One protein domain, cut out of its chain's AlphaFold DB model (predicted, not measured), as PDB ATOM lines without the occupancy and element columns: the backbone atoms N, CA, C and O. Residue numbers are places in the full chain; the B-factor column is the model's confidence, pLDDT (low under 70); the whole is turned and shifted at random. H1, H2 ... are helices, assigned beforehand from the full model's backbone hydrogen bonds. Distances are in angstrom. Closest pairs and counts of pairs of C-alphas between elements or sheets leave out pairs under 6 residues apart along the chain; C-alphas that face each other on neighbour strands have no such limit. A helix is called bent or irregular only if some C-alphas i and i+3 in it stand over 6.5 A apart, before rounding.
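Overview. This is residues 6 to 55 of the 56 residues of the protein "HpcH_HpaI domain-containing protein" of Aureobasidium pullulans (UniProt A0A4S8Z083). Three short helices are set loosely together in an elongated shape: H1 and H3 run the same way, side by side with a wide spacing, while H2 lies crosswise near the beginning of H3. The long link from H1 to H2 makes a loop at one end, where residues 17 to 22 stick out, and then runs back to H2; at the opposite end residues 34 to 42 turn the backbone from H2 into H3. The printed part has 50 residues, with three named helices in the order H1, H2, H3 and no named strand, and its class is all helix. It is only just compact, close to loose, with a radius of gyration of the C-alphas of 11.4 A. The C-alphas span 34 by 17 by 16 A along their three main axes, and the free loop makes part of the length.

Along the chain. The printed part begins with H1, residues 6 to 15, whose first C-alpha, that of Glu 6, is at (225.740, 271.364, 215.548). H1 measures 14.2 A from first to last C-alpha, and its C-alpha 15 is at (215.482, 280.470, 212.002). H1 is irregular: its C-alphas 9 and 12 are 7.8 A apart, and its line is a rough one. Residues 16 to 26 follow, and among them C-alpha 18 is at (214.641, 285.614, 205.819). H2 holds residues 27 to 33, from Thr 27 to Glu 33, and measures 9.7 A from first to last C-alpha. After residues 34 to 42 comes H3, residues 43 to 53, the longest helix with 11 residues and 15.3 A from first to last C-alpha. H3 begins at Pro 43, with its C-alpha at (214.634, 264.329, 228.782), and ends at Ile 53, with its C-alpha at (209.595, 275.197, 219.254). Residues 54 and 55 come after it.

Arrangement. H1 and H3 only just touch, with 3 pairs of C-alphas within 8 A. Their closest C-alphas are those of Val 11 and Ile 52, 7.1 A apart. The two helices run the same way at a shallow tilt of 20 degrees, and their centres are 12.9 A apart. H1 and H2, which follow each other along the printed part, are apart. H2 touches no helix, but it is near H3: the two are close but not clearly touching, with 1 pair of C-alphas within 8 A. That pair is Thr 31 and Leu 45, with their C-alphas 7.1 A apart. H2 and H3 run opposite ways at a steep tilt of 60 degrees, with their centres 12.3 A apart. In the backbones of H2 and H3 every pair of O i and N i+4 is within hydrogen-bond range, while in H1 4 of 6 such pairs are.

Size, cuts and confidence. In outline the printed part is a rod, and the two C-alphas farthest apart are those of Glu 18 and Asp 39, at 33.9 A. Glu 18 belongs to residues 17 to 22, which stand free: none of them has a C-alpha 8 or more residues away along the chain within 10 A. The link from H1 to H2 is long, with 11 residues between the helices, and the link from H2 to H3 is short, with 9 residues. The C-alphas of the first and last printed residues, Glu 6 and Leu 55, are 16.7 A apart. The full chain has 56 residues, and the printed part runs from residue 6 to residue 55 with no cut. The mean pLDDT of the printed part of this predicted model is 95.5, and no printed residue is under 70.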
ATOM      1  N   GLU A   6     225.307 270.083 216.121       97.69
ATOM      2  CA  GLU A   6     225.740 271.364 215.548       97.69
ATOM      3  C   GLU A   6     224.554 272.164 214.982       97.69
ATOM      4  O   GLU A   6     224.438 273.372 215.202       97.69
ATOM      5  N   ALA A   7     223.624 271.496 214.289       96.38
ATOM      6  CA  ALA A   7     222.435 272.164 213.778       96.38
ATOM      7  C   ALA A   7     221.541 272.673 214.918       96.38
ATOM      8  O   ALA A   7     220.992 273.769 214.814       96.38
ATOM      9  N   LEU A   8     221.420 271.910 216.009       96.75
ATOM     10  CA  LEU A   8     220.691 272.311 217.211       96.75
ATOM     11  C   LEU A   8     221.363 273.494 217.928       96.75
ATOM     12  O   LEU A   8     220.675 274.352 218.481       96.75
ATOM     13  N   GLU A   9     222.692 273.586 217.924       96.94
ATOM     14  CA  GLU A   9     223.428 274.736 218.463       96.94
ATOM     15  C   GLU A   9     223.187 276.010 217.643       96.94
ATOM     16  O   GLU A   9     223.000 277.085 218.215       96.94
ATOM     17  N   LEU A  10     223.139 275.886 216.315       96.19
ATOM     18  CA  LEU A  10     223.012 277.006 215.377       96.19
ATOM     19  C   LEU A  10     221.566 277.353 214.996       96.19
ATOM     20  O   LEU A  10     221.354 278.303 214.240       96.19
ATOM     21  N   VAL A  11     220.577 276.622 215.515       95.25
ATOM     22  CA  VAL A  11     219.183 276.686 215.051       95.25
ATOM     23  C   VAL A  11     218.575 278.091 215.066       95.25
ATOM     24  O   VAL A  11     217.888 278.456 214.117       95.25
ATOM     25  N   GLU A  12     218.899 278.926 216.057       94.69
ATOM     26  CA  GLU A  12     218.439 280.324 216.123       94.69
ATOM     27  C   GLU A  12     218.920 281.153 214.926       94.69
ATOM     28  O   GLU A  12     218.175 281.957 214.369       94.69
ATOM     29  N   LYS A  13     220.164 280.929 214.485       94.75
ATOM     30  CA  LYS A  13     220.729 281.622 213.321       94.75
ATOM     31  C   LYS A  13     220.053 281.181 212.033       94.75
ATOM     32  O   LYS A  13     219.897 282.003 211.141       94.75
ATOM     33  N   PHE A  14     219.675 279.905 211.930       91.94
ATOM     34  CA  PHE A  14     218.955 279.384 210.769       91.94
ATOM     35  C   PHE A  14     217.514 279.891 210.723       91.94
ATOM     36  O   PHE A  14     217.058 280.292 209.658       91.94
ATOM     37  N   ALA A  15     216.834 279.930 211.873       92.81
ATOM     38  CA  ALA A  15     215.482 280.470 212.002       92.81
ATOM     39  C   ALA A  15     215.415 281.970 211.668       92.81
ATOM     40  O   ALA A  15     214.430 282.441 211.115       92.81
ATOM     41  N   ALA A  16     216.477 282.725 211.968       93.88
ATOM     42  CA  ALA A  16     216.556 284.153 211.670       93.88
ATOM     43  C   ALA A  16     216.802 284.484 210.182       93.88
ATOM     44  O   ALA A  16     216.806 285.662 209.817       93.88
ATOM     45  N   VAL A  17     217.056 283.488 209.321       94.06
ATOM     46  CA  VAL A  17     217.249 283.719 207.882       94.06
ATOM     47  C   VAL A  17     215.905 284.045 207.232       94.06
ATOM     48  O   VAL A  17     214.955 283.271 207.317       94.06
ATOM     49  N   GLU A  18     215.842 285.180 206.535       94.06
ATOM     50  CA  GLU A  18     214.641 285.614 205.819       94.06
ATOM     51  C   GLU A  18     214.164 284.543 204.822       94.06
ATOM     52  O   GLU A  18     214.922 284.087 203.962       94.06
ATOM     53  N   GLY A  19     212.891 284.155 204.940       92.00
ATOM     54  CA  GLY A  19     212.247 283.173 204.065       92.00
ATOM     55  C   GLY A  19     212.432 281.707 204.474       92.00
ATOM     56  O   GLY A  19     212.035 280.826 203.710       92.00
ATOM     57  N   VAL A  20     213.021 281.420 205.640       89.50
ATOM     58  CA  VAL A  20     213.075 280.059 206.192       89.50
ATOM     59  C   VAL A  20     211.789 279.742 206.957       89.50
ATOM     60  O   VAL A  20     211.623 280.163 208.091       89.50
ATOM     61  N   ASP A  21     210.927 278.921 206.351       81.56
ATOM     62  CA  ASP A  21     209.721 278.344 206.961       81.56
ATOM     63  C   ASP A  21     209.427 276.948 206.353       81.56
ATOM     64  O   ASP A  21     209.542 276.806 205.129       81.56
ATOM     65  N   PRO A  22     208.970 275.914 207.105       80.94
ATOM     66  CA  PRO A  22     209.056 275.669 208.554       80.94
ATOM     67  C   PRO A  22     210.319 274.874 208.971       80.94
ATOM     68  O   PRO A  22     210.921 274.148 208.171       80.94
ATOM     69  N   LEU A  23     210.684 274.922 210.261       89.19
ATOM     70  CA  LEU A  23     211.710 274.041 210.836       89.19
ATOM     71  C   LEU A  23     211.148 272.633 211.098       89.19
ATOM     72  O   LEU A  23     210.192 272.448 211.843       89.19
ATOM     73  N   LEU A  24     211.778 271.625 210.495       94.12
ATOM     74  CA  LEU A  24     211.498 270.202 210.732       94.12
ATOM     75  C   LEU A  24     212.562 269.604 211.653       94.12
ATOM     76  O   LEU A  24     213.723 269.995 211.538       94.12
ATOM     77  N   ILE A  25     212.205 268.633 212.496       95.62
ATOM     78  CA  ILE A  25     213.138 267.956 213.411       95.62
ATOM     79  C   ILE A  25     213.331 266.504 212.968       95.62
ATOM     80  O   ILE A  25     212.367 265.750 212.847       95.62
ATOM     81  N   GLY A  26     214.581 266.113 212.724       97.31
ATOM     82  CA  GLY A  26     214.951 264.756 212.328       97.31
ATOM     83  C   GLY A  26     215.266 263.905 213.551       97.31
ATOM     84  O   GLY A  26     216.426 263.621 213.826       97.31
ATOM     85  N   THR A  27     214.243 263.507 214.310       97.69
ATOM     86  CA  THR A  27     214.397 262.855 215.625       97.69
ATOM     87  C   THR A  27     215.306 261.625 215.619       97.69
ATOM     88  O   THR A  27     216.114 261.446 216.528       97.69
ATOM     89  N   ASN A  28     215.205 260.763 214.605       97.81
ATOM     90  CA  ASN A  28     216.015 259.542 214.548       97.81
ATOM     91  C   ASN A  28     217.510 259.855 214.447       97.81
ATOM     92  O   ASN A  28     218.320 259.255 215.144       97.81
ATOM     93  N   ASN A  29     217.864 260.826 213.610       98.00
ATOM     94  CA  ASN A  29     219.238 261.275 213.442       98.00
ATOM     95  C   ASN A  29     219.713 262.073 214.662       98.00
ATOM     96  O   ASN A  29     220.815 261.833 215.143       98.00
ATOM     97  N   LEU A  30     218.851 262.915 215.236       98.00
ATOM     98  CA  LEU A  30     219.189 263.688 216.426       98.00
ATOM     99  C   LEU A  30     219.470 262.788 217.638       98.00
ATOM    100  O   LEU A  30     220.487 262.957 218.301       98.00
ATOM    101  N   THR A  31     218.622 261.787 217.894       98.38
ATOM    102  CA  THR A  31     218.861 260.813 218.978       98.38
ATOM    103  C   THR A  31     220.137 260.003 218.748       98.38
ATOM    104  O   THR A  31     220.850 259.713 219.708       98.38
ATOM    105  N   ALA A  32     220.475 259.689 217.493       98.19
ATOM    106  CA  ALA A  32     221.737 259.034 217.166       98.19
ATOM    107  C   ALA A  32     222.955 259.922 217.468       98.19
ATOM    108  O   ALA A  32     223.899 259.462 218.108       98.19
ATOM    109  N   GLU A  33     222.909 261.198 217.088       97.94
ATOM    110  CA  GLU A  33     223.964 262.188 217.358       97.94
ATOM    111  C   GLU A  33     224.133 262.479 218.856       97.94
ATOM    112  O   GLU A  33     225.241 262.699 219.340       97.94
ATOM    113  N   MET A  34     223.043 262.410 219.619       97.38
ATOM    114  CA  MET A  34     223.044 262.529 221.079       97.38
ATOM    115  C   MET A  34     223.545 261.262 221.803       97.38
ATOM    116  O   MET A  34     223.660 261.264 223.028       97.38
ATOM    117  N   GLY A  35     223.823 260.167 221.084       98.00
ATOM    118  CA  GLY A  35     224.243 258.889 221.673       98.00
ATOM    119  C   GLY A  35     223.118 258.104 222.364       98.00
ATOM    120  O   GLY A  35     223.394 257.176 223.122       98.00
ATOM    121  N   ILE A  36     221.860 258.457 222.094       97.94
ATOM    122  CA  ILE A  36     220.640 257.899 222.701       97.94
ATOM    123  C   ILE A  36     219.702 257.321 221.628       97.94
ATOM    124  O   ILE A  36     218.487 257.473 221.697       97.94
ATOM    125  N   SER A  37     220.262 256.698 220.586       98.25
ATOM    126  CA  SER A  37     219.526 256.195 219.415       98.25
ATOM    127  C   SER A  37     218.228 255.464 219.781       98.25
ATOM    128  O   SER A  37     218.266 254.378 220.358       98.25
ATOM    129  N   GLY A  38     217.084 256.035 219.387       97.06
ATOM    130  CA  GLY A  38     215.757 255.446 219.608       97.06
ATOM    131  C   GLY A  38     215.185 255.594 221.024       97.06
ATOM    132  O   GLY A  38     214.061 255.155 221.259       97.06
ATOM    133  N   ASP A  39     215.910 256.219 221.955       98.19
ATOM    134  CA  ASP A  39     215.404 256.589 223.280       98.19
ATOM    135  C   ASP A  39     214.641 257.919 223.190       98.19
ATOM    136  O   ASP A  39     215.171 259.005 223.426       98.19
ATOM    137  N   TYR A  40     213.381 257.833 222.767       97.44
ATOM    138  CA  TYR A  40     212.530 259.008 222.562       97.44
ATOM    139  C   TYR A  40     211.972 259.606 223.859       97.44
ATOM    140  O   TYR A  40     211.484 260.734 223.834       97.44
ATOM    141  N   ASP A  41     212.055 258.876 224.973       97.94
ATOM    142  CA  ASP A  41     211.618 259.342 226.294       97.94
ATOM    143  C   ASP A  41     212.739 260.088 227.041       97.94
ATOM    144  O   ASP A  41     212.545 260.569 228.161       97.94
ATOM    145  N   ASN A  42     213.924 260.205 226.431       98.19
ATOM    146  CA  ASN A  42     215.050 260.904 227.021       98.19
ATOM    147  C   ASN A  42     214.721 262.393 227.262       98.19
ATOM    148  O   ASN A  42     214.371 263.103 226.312       98.19
ATOM    149  N   PRO A  43     214.896 262.920 228.490       98.12
ATOM    150  CA  PRO A  43     214.634 264.329 228.782       98.12
ATOM    151  C   PRO A  43     215.417 265.296 227.887       98.12
ATOM    152  O   PRO A  43     214.872 266.314 227.473       98.12
ATOM    153  N   GLY A  44     216.646 264.943 227.495       97.25
ATOM    154  CA  GLY A  44     217.452 265.779 226.604       97.25
ATOM    155  C   GLY A  44     216.835 265.948 225.211       97.25
ATOM    156  O   GLY A  44     217.037 266.978 224.569       97.25
ATOM    157  N   LEU A  45     216.055 264.970 224.730       98.06
ATOM    158  CA  LEU A  45     215.333 265.107 223.462       98.06
ATOM    159  C   LEU A  45     214.159 266.085 223.602       98.06
ATOM    160  O   LEU A  45     213.908 266.877 222.694       98.06
ATOM    161  N   THR A  46     213.478 266.065 224.752       97.88
ATOM    162  CA  THR A  46     212.418 267.036 225.068       97.88
ATOM    163  C   THR A  46     212.983 268.454 225.103       97.88
ATOM    164  O   THR A  46     212.442 269.335 224.442       97.88
ATOM    165  N   GLU A  47     214.121 268.661 225.769       97.94
ATOM    166  CA  GLU A  47     214.812 269.958 225.805       97.94
ATOM    167  C   GLU A  47     215.197 270.448 224.395       97.94
ATOM    168  O   GLU A  47     215.040 271.629 224.071       97.94
ATOM    169  N   ALA A  48     215.652 269.544 223.518       97.25
ATOM    170  CA  ALA A  48     215.956 269.883 222.130       97.25
ATOM    171  C   ALA A  48     214.707 270.333 221.354       97.25
ATOM    172  O   ALA A  48     214.770 271.296 220.588       97.25
ATOM    173  N   TYR A  49     213.564 269.673 221.563       97.00
ATOM    174  CA  TYR A  49     212.295 270.093 220.968       97.00
ATOM    175  C   TYR A  49     211.843 271.452 221.491       97.00
ATOM    176  O   TYR A  49     211.508 272.318 220.686       97.00
ATOM    177  N   GLU A  50     211.866 271.661 222.807       97.12
ATOM    178  CA  GLU A  50     211.472 272.927 223.432       97.12
ATOM    179  C   GLU A  50     212.294 274.100 222.893       97.12
ATOM    180  O   GLU A  50     211.726 275.136 222.542       97.12
ATOM    181  N   LYS A  51     213.610 273.912 222.728       95.62
ATOM    182  CA  LYS A  51     214.494 274.917 222.124       95.62
ATOM    183  C   LYS A  51     214.053 275.308 220.711       95.62
ATOM    184  O   LYS A  51     214.056 276.490 220.385       95.62
ATOM    185  N   ILE A  52     213.709 274.335 219.866       95.19
ATOM    186  CA  ILE A  52     213.322 274.585 218.468       95.19
ATOM    187  C   ILE A  52     211.923 275.207 218.394       95.19
ATOM    188  O   ILE A  52     211.708 276.140 217.627       95.19
ATOM    189  N   ILE A  53     210.981 274.712 219.202       94.31
ATOM    190  CA  ILE A  53     209.595 275.197 219.254       94.31
ATOM    191  C   ILE A  53     209.537 276.658 219.709       94.31
ATOM    192  O   ILE A  53     208.717 277.410 219.195       94.31
ATOM    193  N   ALA A  54     210.418 277.080 220.619       94.19
ATOM    194  CA  ALA A  54     210.475 278.457 221.111       94.19
ATOM    195  C   ALA A  54     210.848 279.513 220.044       94.19
ATOM    196  O   ALA A  54     210.835 280.705 220.352       94.19
ATOM    197  N   LEU A  55     211.207 279.099 218.821       90.56
ATOM    198  CA  LEU A  55     211.583 279.982 217.708       90.56
ATOM    199  C   LEU A  55     210.440 280.266 216.724       90.56
ATOM    200  O   LEU A  55     210.640 281.043 215.791       90.56
TER     201      LEU A  55